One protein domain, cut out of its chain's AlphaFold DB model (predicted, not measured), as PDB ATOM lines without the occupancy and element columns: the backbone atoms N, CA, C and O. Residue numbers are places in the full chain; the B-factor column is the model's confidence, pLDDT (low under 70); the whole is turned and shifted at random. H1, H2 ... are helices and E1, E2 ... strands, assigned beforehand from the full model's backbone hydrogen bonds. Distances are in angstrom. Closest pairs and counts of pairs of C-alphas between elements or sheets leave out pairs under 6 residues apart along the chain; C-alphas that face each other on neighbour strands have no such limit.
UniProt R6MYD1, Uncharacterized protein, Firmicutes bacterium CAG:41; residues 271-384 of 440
ATOM      1  N   ASN A 271     -34.133 -13.966  -6.846       91.50
ATOM      2  CA  ASN A 271     -33.179 -14.366  -5.809       91.50
ATOM      3  C   ASN A 271     -33.262 -13.459  -4.575       91.50
ATOM      4  O   ASN A 271     -33.213 -13.969  -3.459       91.50
ATOM      5  N   ASP A 272     -33.455 -12.155  -4.764       94.19
ATOM      6  CA  ASP A 272     -33.654 -11.203  -3.673       94.19
ATOM      7  C   ASP A 272     -34.920 -11.529  -2.870       94.19
ATOM      8  O   ASP A 272     -34.888 -11.525  -1.643       94.19
ATOM      9  N   SER A 273     -36.014 -11.916  -3.537       92.31
ATOM     10  CA  SER A 273     -37.235 -12.349  -2.846       92.31
ATOM     11  C   SER A 273     -37.028 -13.611  -1.998       92.31
ATOM     12  O   SER A 273     -37.532 -13.683  -0.880       92.31
ATOM     13  N   LEU A 274     -36.219 -14.569  -2.474       91.00
ATOM     14  CA  LEU A 274     -35.861 -15.763  -1.701       91.00
ATOM     15  C   LEU A 274     -34.973 -15.427  -0.496       91.00
ATOM     16  O   LEU A 274     -35.050 -16.097   0.532       91.00
ATOM     17  N   LEU A 275     -34.112 -14.411  -0.611       91.62
ATOM     18  CA  LEU A 275     -33.299 -13.927   0.506       91.62
ATOM     19  C   LEU A 275     -34.170 -13.270   1.572       91.62
ATOM     20  O   LEU A 275     -34.026 -13.596   2.747       91.62
ATOM     21  N   VAL A 276     -35.100 -12.409   1.161       93.25
ATOM     22  CA  VAL A 276     -36.069 -11.776   2.065       93.25
ATOM     23  C   VAL A 276     -36.898 -12.824   2.800       93.25
ATOM     24  O   VAL A 276     -37.015 -12.753   4.017       93.25
ATOM     25  N   GLU A 277     -37.412 -13.836   2.093       92.75
ATOM     26  CA  GLU A 277     -38.151 -14.942   2.716       92.75
ATOM     27  C   GLU A 277     -37.281 -15.718   3.715       92.75
ATOM     28  O   GLU A 277     -37.723 -16.038   4.815       92.75
ATOM     29  N   LYS A 278     -36.020 -15.992   3.362       93.88
ATOM     30  CA  LYS A 278     -35.086 -16.724   4.227       93.88
ATOM     31  C   LYS A 278     -34.754 -15.972   5.520       93.88
ATOM     32  O   LYS A 278     -34.503 -16.616   6.537       93.88
ATOM     33  N   TYR A 279     -34.692 -14.645   5.468       93.25
ATOM     34  CA  TYR A 279     -34.279 -13.786   6.578       93.25
ATOM     35  C   TYR A 279     -35.439 -12.958   7.143       93.25
ATOM     36  O   TYR A 279     -35.197 -11.929   7.764       93.25
ATOM     37  N   SER A 280     -36.690 -13.398   6.972       90.00
ATOM     38  CA  SER A 280     -37.869 -12.651   7.431       90.00
ATOM     39  C   SER A 280     -37.796 -12.251   8.906       90.00
ATOM     40  O   SER A 280     -38.165 -11.138   9.257       90.00
ATOM     41  N   ASP A 281     -37.240 -13.122   9.750       86.31
ATOM     42  CA  ASP A 281     -37.193 -12.943  11.207       86.31
ATOM     43  C   ASP A 281     -36.293 -11.783  11.670       86.31
ATOM     44  O   ASP A 281     -36.421 -11.318  12.800       86.31
ATOM     45  N   VAL A 282     -35.358 -11.324  10.829       85.00
ATOM     46  CA  VAL A 282     -34.463 -10.199  11.157       85.00
ATOM     47  C   VAL A 282     -34.932  -8.870  10.565       85.00
ATOM     48  O   VAL A 282     -34.348  -7.836  10.877       85.00
ATOM     49  N   LEU A 283     -35.972  -8.874   9.724       86.75
ATOM     50  CA  LEU A 283     -36.446  -7.675   9.021       86.75
ATOM     51  C   LEU A 283     -37.396  -6.811   9.850       86.75
ATOM     52  O   LEU A 283     -37.597  -5.651   9.506       86.75
ATOM     53  N   ASP A 284     -37.935  -7.346  10.947       82.94
ATOM     54  CA  ASP A 284     -38.871  -6.633  11.829       82.94
ATOM     55  C   ASP A 284     -38.207  -5.520  12.655       82.94
ATOM     56  O   ASP A 284     -38.890  -4.777  13.362       82.94
ATOM     57  N   LYS A 285     -36.875  -5.416  12.614       86.19
ATOM     58  CA  LYS A 285     -36.121  -4.450  13.405       86.19
ATOM     59  C   LYS A 285     -35.341  -3.484  12.532       86.19
ATOM     60  O   LYS A 285     -34.413  -3.866  11.824       86.19
ATOM     61  N   ASP A 286     -35.654  -2.212  12.701       94.69
ATOM     62  CA  ASP A 286     -34.811  -1.093  12.319       94.69
ATOM     63  C   ASP A 286     -33.417  -1.233  12.942       94.69
ATOM     64  O   ASP A 286     -33.280  -1.642  14.096       94.69
ATOM     65  N   LYS A 287     -32.375  -0.861  12.203       96.62
ATOM     66  CA  LYS A 287     -30.989  -0.881  12.676       96.62
ATOM     67  C   LYS A 287     -30.390   0.514  12.623       96.62
ATOM     68  O   LYS A 287     -30.540   1.216  11.627       96.62
ATOM     69  N   PHE A 288     -29.678   0.897  13.675       97.62
ATOM     70  CA  PHE A 288     -28.951   2.162  13.759       97.62
ATOM     71  C   PHE A 288     -27.453   1.874  13.815       97.62
ATOM     72  O   PHE A 288     -26.946   1.341  14.803       97.62
ATOM     73  N   PHE A 289     -26.734   2.231  12.756       96.94
ATOM     74  CA  PHE A 289     -25.283   2.084  12.673       96.94
ATOM     75  C   PHE A 289     -24.616   3.412  13.022       96.94
ATOM     76  O   PHE A 289     -24.957   4.444  12.445       96.94
ATOM     77  N   LYS A 290     -23.677   3.411  13.973       95.69
ATOM     78  CA  LYS A 290     -22.956   4.627  14.375       95.69
ATOM     79  C   LYS A 290     -22.061   5.121  13.235       95.69
ATOM     80  O   LYS A 290     -21.343   4.336  12.623       95.69
ATOM     81  N   THR A 291     -22.060   6.432  13.012       93.88
ATOM     82  CA  THR A 291     -21.138   7.130  12.105       93.88
ATOM     83  C   THR A 291     -20.373   8.223  12.854       93.88
ATOM     84  O   THR A 291     -20.690   8.540  14.004       93.88
ATOM     85  N   ASP A 292     -19.382   8.835  12.201       88.31
ATOM     86  CA  ASP A 292     -18.578   9.920  12.788       88.31
ATOM     87  C   ASP A 292     -19.412  11.158  13.168       88.31
ATOM     88  O   ASP A 292     -19.001  11.941  14.018       88.31
ATOM     89  N   SER A 293     -20.579  11.352  12.543       86.56
ATOM     90  CA  SER A 293     -21.410  12.554  12.704       86.56
ATOM     91  C   SER A 293     -22.848  12.270  13.145       86.56
ATOM     92  O   SER A 293     -23.701  13.153  13.032       86.56
ATOM     93  N   GLY A 294     -23.145  11.036  13.554       94.44
ATOM     94  CA  GLY A 294     -24.490  10.610  13.930       94.44
ATOM     95  C   GLY A 294     -24.697   9.122  13.694       94.44
ATOM     96  O   GLY A 294     -23.922   8.306  14.201       94.44
ATOM     97  N   PHE A 295     -25.744   8.784  12.943       97.31
ATOM     98  CA  PHE A 295     -26.170   7.415  12.678       97.31
ATOM     99  C   PHE A 295     -26.711   7.247  11.258       97.31
ATOM    100  O   PHE A 295     -27.359   8.139  10.713       97.31
ATOM    101  N   THR A 296     -26.524   6.056  10.705       97.56
ATOM    102  CA  THR A 296     -27.278   5.582   9.547       97.56
ATOM    103  C   THR A 296     -28.376   4.651  10.056       97.56
ATOM    104  O   THR A 296     -28.096   3.575  10.591       97.56
ATOM    105  N   HIS A 297     -29.628   5.078   9.922       97.44
ATOM    106  CA  HIS A 297     -30.809   4.273  10.228       97.44
ATOM    107  C   HIS A 297     -31.218   3.488   8.986       97.44
ATOM    108  O   HIS A 297     -31.440   4.069   7.926       97.44
ATOM    109  N   VAL A 298     -31.287   2.165   9.109       97.25
ATOM    110  CA  VAL A 298     -31.604   1.254   8.011       97.25
ATOM    111  C   VAL A 298     -32.781   0.376   8.395       97.25
ATOM    112  O   VAL A 298     -32.774  -0.245   9.457       97.25
ATOM    113  N   TYR A 299     -33.774   0.287   7.518       95.69
ATOM    114  CA  TYR A 299     -34.900  -0.632   7.678       95.69
ATOM    115  C   TYR A 299     -35.361  -1.181   6.328       95.69
ATOM    116  O   TYR A 299     -35.077  -0.617   5.267       95.69
ATOM    117  N   TYR A 300     -36.073  -2.307   6.364       96.00
ATOM    118  CA  TYR A 300     -36.646  -2.926   5.175       96.00
ATOM    119  C   TYR A 300     -38.123  -2.550   5.024       96.00
ATOM    120  O   TYR A 300     -38.938  -2.795   5.908       96.00
ATOM    121  N   ASN A 301     -38.478  -1.978   3.877       94.62
ATOM    122  CA  ASN A 301     -39.841  -1.648   3.485       94.62
ATOM    123  C   ASN A 301     -40.389  -2.717   2.514       94.62
ATOM    124  O   ASN A 301     -40.058  -2.681   1.320       94.62
ATOM    125  N   PRO A 302     -41.238  -3.657   2.973       92.81
ATOM    126  CA  PRO A 302     -41.825  -4.684   2.110       92.81
ATOM    127  C   PRO A 302     -42.860  -4.126   1.118       92.81
ATOM    128  O   PRO A 302     -43.075  -4.723   0.063       92.81
ATOM    129  N   ASP A 303     -43.473  -2.978   1.422       91.38
ATOM    130  CA  ASP A 303     -44.587  -2.395   0.662       91.38
ATOM    131  C   ASP A 303     -44.134  -1.491  -0.497       91.38
ATOM    132  O   ASP A 303     -44.956  -0.911  -1.217       91.38
ATOM    133  N   ALA A 304     -42.822  -1.363  -0.708       92.44
ATOM    134  CA  ALA A 304     -42.277  -0.609  -1.826       92.44
ATOM    135  C   ALA A 304     -42.796  -1.147  -3.172       92.44
ATOM    136  O   ALA A 304     -42.992  -2.349  -3.361       92.44
ATOM    137  N   THR A 305     -42.952  -0.272  -4.168       87.88
ATOM    138  CA  THR A 305     -43.434  -0.649  -5.515       87.88
ATOM    139  C   THR A 305     -42.535  -1.681  -6.206       87.88
ATOM    140  O   THR A 305     -42.993  -2.443  -7.063       87.88
ATOM    141  N   ALA A 306     -41.264  -1.751  -5.803       85.81
ATOM    142  CA  ALA A 306     -40.312  -2.769  -6.217       85.81
ATOM    143  C   ALA A 306     -40.592  -4.164  -5.617       85.81
ATOM    144  O   ALA A 306     -40.000  -5.133  -6.084       85.81
ATOM    145  N   GLY A 307     -41.536  -4.320  -4.684       87.50
ATOM    146  CA  GLY A 307     -41.801  -5.565  -3.947       87.50
ATOM    147  C   GLY A 307     -40.846  -5.792  -2.772       87.50
ATOM    148  O   GLY A 307     -40.644  -6.935  -2.371       87.50
ATOM    149  N   GLY A 308     -40.224  -4.714  -2.292       92.94
ATOM    150  CA  GLY A 308     -39.184  -4.719  -1.272       92.94
ATOM    151  C   GLY A 308     -38.127  -3.648  -1.518       92.94
ATOM    152  O   GLY A 308     -37.715  -3.435  -2.662       92.94
ATOM    153  N   GLN A 309     -37.691  -2.973  -0.459       95.56
ATOM    154  CA  GLN A 309     -36.702  -1.898  -0.524       95.56
ATOM    155  C   GLN A 309     -35.969  -1.774   0.811       95.56
ATOM    156  O   GLN A 309     -36.604  -1.814   1.860       95.56
ATOM    157  N   LEU A 310     -34.651  -1.586   0.783       96.38
ATOM    158  CA  LEU A 310     -33.921  -1.084   1.947       96.38
ATOM    159  C   LEU A 310     -33.923   0.439   1.916       96.38
ATOM    160  O   LEU A 310     -33.627   1.048   0.882       96.38
ATOM    161  N   VAL A 311     -34.246   1.033   3.054       96.50
ATOM    162  CA  VAL A 311     -34.268   2.478   3.249       96.50
ATOM    163  C   VAL A 311     -33.108   2.848   4.155       96.50
ATOM    164  O   VAL A 311     -32.983   2.288   5.239       96.50
ATOM    165  N   TYR A 312     -32.275   3.779   3.702       97.06
ATOM    166  CA  TYR A 312     -31.146   4.336   4.440       97.06
ATOM    167  C   TYR A 312     -31.440   5.797   4.753       97.06
ATOM    168  O   TYR A 312     -31.594   6.606   3.839       97.06
ATOM    169  N   ASN A 313     -31.484   6.130   6.034       97.44
ATOM    170  CA  ASN A 313     -31.690   7.474   6.546       97.44
ATOM    171  C   ASN A 313     -30.402   7.935   7.237       97.44
ATOM    172  O   ASN A 313     -29.996   7.369   8.252       97.44
ATOM    173  N   GLU A 314     -29.752   8.962   6.691       97.19
ATOM    174  CA  GLU A 314     -28.572   9.573   7.308       97.19
ATOM    175  C   GLU A 314     -29.007  10.633   8.318       97.19
ATOM    176  O   GLU A 314     -29.487  11.710   7.947       97.19
ATOM    177  N   ILE A 315     -28.832  10.316   9.598       96.44
ATOM    178  CA  ILE A 315     -29.304  11.103  10.733       96.44
ATOM    179  C   ILE A 315     -28.087  11.703  11.438       96.44
ATOM    180  O   ILE A 315     -27.254  10.984  11.986       96.44
ATOM    181  N   SER A 316     -27.970  13.030  11.439       95.50
ATOM    182  CA  SER A 316     -26.876  13.708  12.140       95.50
ATOM    183  C   SER A 316     -27.159  13.837  13.639       95.50
ATOM    184  O   SER A 316     -28.314  13.938  14.055       95.50
ATOM    185  N   SER A 317     -26.105  13.910  14.457       92.94
ATOM    186  CA  SER A 317     -26.237  14.185  15.895       92.94
ATOM    187  C   SER A 317     -26.949  15.521  16.143       92.94
ATOM    188  O   SER A 317     -27.767  15.620  17.048       92.94
ATOM    189  N   ALA A 318     -26.720  16.520  15.282       90.56
ATOM    190  CA  ALA A 318     -27.439  17.796  15.320       90.56
ATOM    191  C   ALA A 318     -28.950  17.627  15.103       90.56
ATOM    192  O   ALA A 318     -29.728  18.192  15.856       90.56
ATOM    193  N   LEU A 319     -29.371  16.800  14.137       92.81
ATOM    194  CA  LEU A 319     -30.790  16.554  13.875       92.81
ATOM    195  C   LEU A 319     -31.477  15.829  15.045       92.81
ATOM    196  O   LEU A 319     -32.602  16.162  15.404       92.81
ATOM    197  N   ILE A 320     -30.790  14.862  15.664       92.44
ATOM    198  CA  ILE A 320     -31.269  14.194  16.887       92.44
ATOM    199  C   ILE A 320     -31.458  15.212  18.015       92.44
ATOM    200  O   ILE A 320     -32.436  15.140  18.756       92.44
ATOM    201  N   TRP A 321     -30.525  16.155  18.133       86.94
ATOM    202  CA  TRP A 321     -30.574  17.198  19.147       86.94
ATOM    203  C   TRP A 321     -31.670  18.236  18.888       86.94
ATOM    204  O   TRP A 321     -32.347  18.652  19.821       86.94
ATOM    205  N   ASP A 322     -31.904  18.617  17.633       85.62
ATOM    206  CA  ASP A 322     -33.013  19.506  17.271       85.62
ATOM    207  C   ASP A 322     -34.369  18.868  17.620       85.62
ATOM    208  O   ASP A 322     -35.275  19.551  18.095       85.62
ATOM    209  N   ALA A 323     -34.482  17.541  17.496       86.19
ATOM    210  CA  ALA A 323     -35.688  16.800  17.856       86.19
ATOM    211  C   ALA A 323     -35.967  16.736  19.377       86.19
ATOM    212  O   ALA A 323     -37.086  16.420  19.781       86.19
ATOM    213  N   LEU A 324     -34.985  17.031  20.240       78.00
ATOM    214  CA  LEU A 324     -35.176  17.074  21.699       78.00
ATOM    215  C   LEU A 324     -35.968  18.303  22.166       78.00
ATOM    216  O   LEU A 324     -36.561  18.266  23.241       78.00
ATOM    217  N   ALA A 325     -35.990  19.386  21.384       65.25
ATOM    218  CA  ALA A 325     -36.562  20.663  21.814       65.25
ATOM    219  C   ALA A 325     -38.096  20.650  21.968       65.25
ATOM    220  O   ALA A 325     -38.646  21.514  22.649       65.25
ATOM    221  N   ASP A 326     -38.775  19.673  21.364       68.50
ATOM    222  CA  ASP A 326     -40.236  19.661  21.234       68.50
ATOM    223  C   ASP A 326     -40.948  18.651  22.162       68.50
ATOM    224  O   ASP A 326     -42.141  18.411  21.969       68.50
ATOM    225  N   ASP A 327     -40.255  18.055  23.149       70.12
ATOM    226  CA  ASP A 327     -40.804  17.041  24.084       70.12
ATOM    227  C   ASP A 327     -41.634  15.957  23.358       70.12
ATOM    228  O   ASP A 327     -42.803  15.674  23.641       70.12
ATOM    229  N   MET A 328     -41.043  15.414  22.292       81.06
ATOM    230  CA  MET A 328     -41.738  14.513  21.382       81.06
ATOM    231  C   MET A 328     -41.902  13.115  21.985       81.06
ATOM    232  O   MET A 328     -40.983  12.554  22.578       81.06
ATOM    233  N   SER A 329     -43.040  12.472  21.707       87.50
ATOM    234  CA  SER A 329     -43.144  11.017  21.873       87.50
ATOM    235  C   SER A 329     -42.124  10.303  20.979       87.50
ATOM    236  O   SER A 329     -41.819  10.795  19.891       87.50
ATOM    237  N   TYR A 330     -41.664   9.104  21.361       85.62
ATOM    238  CA  TYR A 330     -40.693   8.362  20.542       85.62
ATOM    239  C   TYR A 330     -41.185   8.128  19.101       85.62
ATOM    240  O   TYR A 330     -40.393   8.182  18.167       85.62
ATOM    241  N   GLY A 331     -42.493   7.927  18.894       88.25
ATOM    242  CA  GLY A 331     -43.069   7.803  17.553       88.25
ATOM    243  C   GLY A 331     -42.886   9.078  16.726       88.25
ATOM    244  O   GLY A 331     -42.358   9.026  15.620       88.25
ATOM    245  N   SER A 332     -43.252  10.229  17.296       90.62
ATOM    246  CA  SER A 332     -43.086  11.539  16.652       90.62
ATOM    247  C   SER A 332     -41.616  11.899  16.420       90.62
ATOM    248  O   SER A 332     -41.292  12.482  15.390       90.62
ATOM    249  N   PHE A 333     -40.729  11.496  17.331       93.44
ATOM    250  CA  PHE A 333     -39.286  11.658  17.189       93.44
ATOM    251  C   PHE A 333     -38.762  10.928  15.943       93.44
ATOM    252  O   PHE A 333     -38.138  11.551  15.089       93.44
ATOM    253  N   PHE A 334     -39.055   9.631  15.779       94.12
ATOM    254  CA  PHE A 334     -38.585   8.882  14.605       94.12
ATOM    255  C   PHE A 334     -39.254   9.342  13.299       94.12
ATOM    256  O   PHE A 334     -38.597   9.347  12.258       94.12
ATOM    257  N   GLU A 335     -40.520   9.775  13.340       92.69
ATOM    258  CA  GLU A 335     -41.184  10.403  12.188       92.69
ATOM    259  C   GLU A 335     -40.472  11.689  11.749       92.69
ATOM    260  O   GLU A 335     -40.218  11.867  10.557       92.69
ATOM    261  N   TYR A 336     -40.101  12.549  12.703       93.62
ATOM    262  CA  TYR A 336     -39.354  13.779  12.440       93.62
ATOM    263  C   TYR A 336     -37.958  13.494  11.871       93.62
ATOM    264  O   TYR A 336     -37.573  14.060  10.848       93.62
ATOM    265  N   LEU A 337     -37.212  12.555  12.468       94.38
ATOM    266  CA  LEU A 337     -35.910  12.157  11.923       94.38
ATOM    267  C   LEU A 337     -36.050  11.640  10.488       94.38
ATOM    268  O   LEU A 337     -35.268  12.017   9.619       94.38
ATOM    269  N   GLY A 338     -37.068  10.820  10.221       92.25
ATOM    270  CA  GLY A 338     -37.355  10.309   8.885       92.25
ATOM    271  C   GLY A 338     -37.708  11.398   7.867       92.25
ATOM    272  O   GLY A 338     -37.330  11.263   6.703       92.25
ATOM    273  N   SER A 339     -38.393  12.475   8.274       92.56
ATOM    274  CA  SER A 339     -38.781  13.564   7.364       92.56
ATOM    275  C   SER A 339     -37.636  14.514   7.026       92.56
ATOM    276  O   SER A 339     -37.571  15.004   5.899       92.56
ATOM    277  N   GLU A 340     -36.737  14.752   7.980       94.31
ATOM    278  CA  GLU A 340     -35.666  15.745   7.840       94.31
ATOM    279  C   GLU A 340     -34.313  15.141   7.425       94.31
ATOM    280  O   GLU A 340     -33.414  15.863   6.987       94.31
ATOM    281  N   CYS A 341     -34.137  13.820   7.544       94.75
ATOM    282  CA  CYS A 341     -32.890  13.159   7.165       94.75
ATOM    283  C   CYS A 341     -32.645  13.148   5.646       94.75
ATOM    284  O   CYS A 341     -33.539  13.317   4.811       94.75
ATOM    285  N   LYS A 342     -31.394  12.868   5.264       94.25
ATOM    286  CA  LYS A 342     -31.075  12.536   3.874       94.25
ATOM    287  C   LYS A 342     -31.329  11.049   3.644       94.25
ATOM    288  O   LYS A 342     -30.636  10.212   4.216       94.25
ATOM    289  N   GLN A 343     -32.256  10.744   2.740       95.31
ATOM    290  CA  GLN A 343     -32.641   9.372   2.424       95.31
ATOM    291  C   GLN A 343     -31.973   8.828   1.151       95.31
ATOM    292  O   GLN A 343     -31.815   9.534   0.148       95.31
ATOM    293  N   TYR A 344     -31.628   7.543   1.178       94.44
ATOM    294  CA  TYR A 344     -31.183   6.740   0.044       94.44
ATOM    295  C   TYR A 344     -31.930   5.398   0.017       94.44
ATOM    296  O   TYR A 344     -32.231   4.827   1.062       94.44
ATOM    297  N   LEU A 345     -32.258   4.908  -1.179       95.19
ATOM    298  CA  LEU A 345     -33.127   3.747  -1.377       95.19
ATOM    299  C   LEU A 345     -32.420   2.690  -2.221       95.19
ATOM    300  O   LEU A 345     -31.867   3.009  -3.277       95.19
ATOM    301  N   VAL A 346     -32.502   1.433  -1.787       96.00
ATOM    302  CA  VAL A 346     -32.009   0.279  -2.547       96.00
ATOM    303  C   VAL A 346     -33.173  -0.663  -2.821       96.00
ATOM    304  O   VAL A 346     -33.646  -1.378  -1.938       96.00
ATOM    305  N   ASP A 347     -33.649  -0.644  -4.064       95.75
ATOM    306  CA  ASP A 347     -34.792  -1.440  -4.506       95.75
ATOM    307  C   ASP A 347     -34.410  -2.895  -4.785       95.75
ATOM    308  O   ASP A 347     -33.364  -3.183  -5.376       95.75
ATOM    309  N   MET A 348     -35.311  -3.817  -4.453       94.25
ATOM    310  CA  MET A 348     -35.186  -5.222  -4.829       94.25
ATOM    311  C   MET A 348     -35.022  -5.389  -6.352       94.25
ATOM    312  O   MET A 348     -35.779  -4.823  -7.147       94.25
ATOM    313  N   GLY A 349     -34.062  -6.215  -6.778       90.62
ATOM    314  CA  GLY A 349     -33.735  -6.473  -8.184       90.62
ATOM    315  C   GLY A 349     -32.683  -5.536  -8.790       90.62
ATOM    316  O   GLY A 349     -32.249  -5.764  -9.933       90.62
ATOM    317  N   THR A 350     -32.250  -4.508  -8.053       91.56
ATOM    318  CA  THR A 350     -31.081  -3.686  -8.412       91.56
ATOM    319  C   THR A 350     -29.778  -4.465  -8.215       91.56
ATOM    320  O   THR A 350     -29.768  -5.527  -7.600       91.56
ATOM    321  N   GLU A 351     -28.668  -3.992  -8.796       88.81
ATOM    322  CA  GLU A 351     -27.378  -4.691  -8.650       88.81
ATOM    323  C   GLU A 351     -26.860  -4.675  -7.202       88.81
ATOM    324  O   GLU A 351     -26.236  -5.646  -6.786       88.81
ATOM    325  N   ASP A 352     -27.181  -3.628  -6.437       90.06
ATOM    326  CA  ASP A 352     -26.623  -3.390  -5.101       90.06
ATOM    327  C   ASP A 352     -27.475  -3.986  -3.966       90.06
ATOM    328  O   ASP A 352     -27.028  -4.026  -2.817       90.06
ATOM    329  N   PHE A 353     -28.698  -4.453  -4.257       94.44
ATOM    330  CA  PHE A 353     -29.627  -4.940  -3.230       94.44
ATOM    331  C   PHE A 353     -29.066  -6.126  -2.454       94.44
ATOM    332  O   PHE A 353     -29.123  -6.113  -1.231       94.44
ATOM    333  N   HIS A 354     -28.504  -7.128  -3.137       92.81
ATOM    334  CA  HIS A 354     -27.994  -8.335  -2.486       92.81
ATOM    335  C   HIS A 354     -26.955  -8.015  -1.404       92.81
ATOM    336  O   HIS A 354     -27.108  -8.435  -0.258       92.81
ATOM    337  N   ASP A 355     -25.925  -7.247  -1.763       92.94
ATOM    338  CA  ASP A 355     -24.835  -6.902  -0.850       92.94
ATOM    339  C   ASP A 355     -25.347  -5.998   0.278       92.94
ATOM    340  O   ASP A 355     -25.078  -6.257   1.451       92.94
ATOM    341  N   SER A 356     -26.166  -4.996  -0.057       94.69
ATOM    342  CA  SER A 356     -26.793  -4.094   0.919       94.69
ATOM    343  C   SER A 356     -27.658  -4.852   1.929       94.69
ATOM    344  O   SER A 356     -27.593  -4.597   3.130       94.69
ATOM    345  N   PHE A 357     -28.427  -5.832   1.454       95.31
ATOM    346  CA  PHE A 357     -29.283  -6.681   2.274       95.31
ATOM    347  C   PHE A 357     -28.473  -7.604   3.170       95.31
ATOM    348  O   PHE A 357     -28.770  -7.728   4.354       95.31
ATOM    349  N   MET A 358     -27.422  -8.228   2.643       94.56
ATOM    350  CA  MET A 358     -26.562  -9.087   3.449       94.56
ATOM    351  C   MET A 358     -25.782  -8.294   4.502       94.56
ATOM    352  O   MET A 358     -25.611  -8.806   5.607       94.56
ATOM    353  N   ASN A 359     -25.375  -7.054   4.217       94.00
ATOM    354  CA  ASN A 359     -24.805  -6.156   5.227       94.00
ATOM    355  C   ASN A 359     -25.851  -5.822   6.296       94.00
ATOM    356  O   ASN A 359     -25.607  -6.037   7.478       94.00
ATOM    357  N   PHE A 360     -27.062  -5.422   5.895       94.56
ATOM    358  CA  PHE A 360     -28.159  -5.180   6.836       94.56
ATOM    359  C   PHE A 360     -28.427  -6.393   7.742       94.56
ATOM    360  O   PHE A 360     -28.593  -6.230   8.945       94.56
ATOM    361  N   VAL A 361     -28.439  -7.613   7.199       93.81
ATOM    362  CA  VAL A 361     -28.677  -8.841   7.972       93.81
ATOM    363  C   VAL A 361     -27.523  -9.149   8.929       93.81
ATOM    364  O   VAL A 361     -27.773  -9.450  10.096       93.81
ATOM    365  N   ASN A 362     -26.279  -9.099   8.448       93.50
ATOM    366  CA  ASN A 362     -25.126  -9.625   9.182       93.50
ATOM    367  C   ASN A 362     -24.451  -8.606  10.101       93.50
ATOM    368  O   ASN A 362     -23.830  -9.019  11.080       93.50
ATOM    369  N   ASP A 363     -24.537  -7.315   9.787       94.44
ATOM    370  CA  ASP A 363     -23.817  -6.289  10.530       94.44
ATOM    371  C   ASP A 363     -24.493  -6.023  11.879       94.44
ATOM    372  O   ASP A 363     -25.726  -5.961  12.006       94.44
ATOM    373  N   GLU A 364     -23.651  -5.870  12.900       94.12
ATOM    374  CA  GLU A 364     -24.063  -5.525  14.256       94.12
ATOM    375  C   GLU A 364     -24.396  -4.030  14.316       94.12
ATOM    376  O   GLU A 364     -23.562  -3.174  14.013       94.12
ATOM    377  N   ALA A 365     -25.640  -3.721  14.675       95.56
ATOM    378  CA  ALA A 365     -26.087  -2.351  14.858       95.56
ATOM    379  C   ALA A 365     -25.691  -1.841  16.249       95.56
ATOM    380  O   ALA A 365     -25.630  -2.611  17.205       95.56
ATOM    381  N   ALA A 366     -25.480  -0.528  16.378       96.75
ATOM    382  CA  ALA A 366     -25.310   0.092  17.690       96.75
ATOM    383  C   ALA A 366     -26.609  -0.017  18.499       96.75
ATOM    384  O   ALA A 366     -26.575  -0.349  19.682       96.75
ATOM    385  N   PHE A 367     -27.748   0.210  17.833       96.50
ATOM    386  CA  PHE A 367     -29.082   0.065  18.410       96.50
ATOM    387  C   PHE A 367     -30.041  -0.606  17.420       96.50
ATOM    388  O   PHE A 367     -29.887  -0.467  16.204       96.50
ATOM    389  N   GLU A 368     -31.055  -1.297  17.944       95.06
ATOM    390  CA  GLU A 368     -32.095  -1.954  17.148       95.06
ATOM    391  C   GLU A 368     -33.500  -1.531  17.594       95.06
ATOM    392  O   GLU A 368     -33.802  -1.481  18.787       95.06
ATOM    393  N   GLY A 369     -34.378  -1.308  16.618       93.94
ATOM    394  CA  GLY A 369     -35.787  -0.983  16.800       93.94
ATOM    395  C   GLY A 369     -36.050   0.474  17.179       93.94
ATOM    396  O   GLY A 369     -35.273   1.121  17.880       93.94
ATOM    397  N   CYS A 370     -37.200   0.983  16.748       93.25
ATOM    398  CA  CYS A 370     -37.695   2.309  17.112       93.25
ATOM    399  C   CYS A 370     -38.465   2.237  18.440       93.25
ATOM    400  O   CYS A 370     -39.671   1.989  18.467       93.25
ATOM    401  N   SER A 371     -37.750   2.412  19.553       94.19
ATOM    402  CA  SER A 371     -38.294   2.352  20.915       94.19
ATOM    403  C   SER A 371     -37.932   3.595  21.728       94.19
ATOM    404  O   SER A 371     -37.027   4.341  21.355       94.19
ATOM    405  N   GLU A 372     -38.601   3.797  22.863       93.19
ATOM    406  CA  GLU A 372     -38.248   4.865  23.804       93.19
ATOM    407  C   GLU A 372     -36.808   4.719  24.321       93.19
ATOM    408  O   GLU A 372     -36.064   5.696  24.367       93.19
ATOM    409  N   THR A 373     -36.371   3.492  24.621       94.44
ATOM    410  CA  THR A 373     -34.981   3.213  25.008       94.44
ATOM    411  C   THR A 373     -34.007   3.601  23.897       94.44
ATOM    412  O   THR A 373     -33.009   4.266  24.162       94.44
ATOM    413  N   THR A 374     -34.306   3.247  22.643       95.06
ATOM    414  CA  THR A 374     -33.464   3.611  21.495       95.06
ATOM    415  C   THR A 374     -33.393   5.124  21.317       95.06
ATOM    416  O   THR A 374     -32.309   5.654  21.103       95.06
ATOM    417  N   MET A 375     -34.521   5.829  21.444       93.88
ATOM    418  CA  MET A 375     -34.562   7.292  21.390       93.88
ATOM    419  C   MET A 375     -33.624   7.909  22.435       93.88
ATOM    420  O   MET A 375     -32.765   8.709  22.070       93.88
ATOM    421  N   ARG A 376     -33.729   7.490  23.705       91.38
ATOM    422  CA  ARG A 376     -32.873   8.001  24.791       91.38
ATOM    423  C   ARG A 376     -31.389   7.727  24.532       91.38
ATOM    424  O   ARG A 376     -30.566   8.622  24.693       91.38
ATOM    425  N   LEU A 377     -31.045   6.527  24.062       94.25
ATOM    426  CA  LEU A 377     -29.660   6.167  23.733       94.25
ATOM    427  C   LEU A 377     -29.107   6.978  22.551       94.25
ATOM    428  O   LEU A 377     -27.960   7.420  22.586       94.25
ATOM    429  N   LEU A 378     -29.913   7.215  21.512       94.44
ATOM    430  CA  LEU A 378     -29.531   8.075  20.387       94.44
ATOM    431  C   LEU A 378     -29.278   9.513  20.850       94.44
ATOM    432  O   LEU A 378     -28.285  10.114  20.444       94.44
ATOM    433  N   GLN A 379     -30.152  10.043  21.707       90.75
ATOM    434  CA  GLN A 379     -30.022  11.375  22.300       90.75
ATOM    435  C   GLN A 379     -28.753  11.497  23.150       90.75
ATOM    436  O   GLN A 379     -28.006  12.461  22.996       90.75
ATOM    437  N   GLU A 380     -28.465  10.502  23.993       88.94
ATOM    438  CA  GLU A 380     -27.260  10.475  24.829       88.94
ATOM    439  C   GLU A 380     -25.978  10.455  23.982       88.94
ATOM    440  O   GLU A 380     -25.019  11.176  24.268       88.94
ATOM    441  N   VAL A 381     -25.949   9.657  22.912       91.06
ATOM    442  CA  VAL A 381     -24.792   9.625  22.012       91.06
ATOM    443  C   VAL A 381     -24.660  10.938  21.241       91.06
ATOM    444  O   VAL A 381     -23.563  11.481  21.155       91.06
ATOM    445  N   ALA A 382     -25.765  11.486  20.730       90.81
ATOM    446  CA  ALA A 382     -25.752  12.762  20.022       90.81
ATOM    447  C   ALA A 382     -25.262  13.914  20.914       90.81
ATOM    448  O   ALA A 382     -24.482  14.748  20.457       90.81
ATOM    449  N   TYR A 383     -25.656  13.919  22.190       87.75
ATOM    450  CA  TYR A 383     -25.159  14.857  23.193       87.75
ATOM    451  C   TYR A 383     -23.632  14.800  23.314       87.75
ATOM    452  O   TYR A 383     -22.967  15.827  23.183       87.75
ATOM    453  N   LYS A 384     -23.074  13.596  23.490       87.06
ATOM    454  CA  LYS A 384     -21.624  13.379  23.634       87.06
ATOM    455  C   LYS A 384     -20.839  13.669  22.353       87.06
ATOM    456  O   LYS A 384     -19.667  14.025  22.427       87.06
TER     457      LYS A 384
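What this domain is: This is residues 271 to 384 of the 440 residues of an uncharacterized protein of Firmicutes bacterium CAG:41 (UniProt R6MYD1). A strongly twisted sheet of four antiparallel strands has H4 crossing one face and H3, with its residues 337 to 340, meeting the opposite face. H2, H3 and H5 gather at one end of the long axis, where H2 and H5 only graze the sheet; H1 sits off the sheet at the other end, near H4. The printed part has 114 residues with five named helices and four named strands, in the chain order H1 E1 E2 E3 H2 H3 E4 H4 H5; the sheet's order is E1 - E2 - E3 - E4, and the class is mixed. The whole is compact, with a radius of gyration of the C-alphas of 14.4 A, yet elongated, spanning 44 by 26 by 23 A.

How they stand to each other: Start at H1, residues 271 to 278, which is close to but not clearly touching H4, residues 353 to 362; their closest C-alphas, of Asp 272 and His 354, are 6.5 A apart. Next find the meander, each strand the antiparallel neighbour of the one before: E1, residues 287 to 291, E2, residues 294 to 301, and E3, residues 309 to 316. In the hairpin E1 and E2, N 289 and O 296 are 2.9 A apart, within hydrogen-bond range; in the hairpin E2 and E3, N 297 and O 313 are also 2.9 A apart. E4, residues 342 to 347, is antiparallel to E3, with N 312 and O 344 at 2.8 A. Residues 367 to 368 pair antiparallel with 287 to 288 of E1. H2, residues 317 to 326, touches H3, residues 330 to 340, at a steep tilt of 53 degrees, with C-alphas 323 and 333 closest at 6.3 A. H3 lies over E3 and runs across the strands, at 87 degrees to E3 on the local plane. On the opposite face, H4 has a height over the sheet of 8.9 A and runs across the strands, at 65 degrees to E2 on the local plane. H5, residues 372 to 384, touches H2 with its residues 378 to 383 alone; C-alphas 317 and 382 are closest, at 4.4 A. Every O i to N i+4 pair is within hydrogen-bond range in H1, H3, H4 and H5, and 3 of 6 are in H2.

Where its parts are: Find C-alpha 271 at (-33.179, -14.366, -5.809), where H1 begins its 10.5 A. E1 measures 12.7 A, E2 22.2 A, E3 22.4 A, H2 16.0 A, H3 15.5 A, E4 16.7 A and H4 14.0 A. H5 runs 18.7 A to C-alpha 384 at (-21.624, 13.379, 23.634).

The domain as a whole: The C-alphas farthest apart, of Asn 271 and Ala 325, are 44.7 A apart. The printed part has no cut, and no link is long. The model's pLDDT is under 70 at residues 325 to 326.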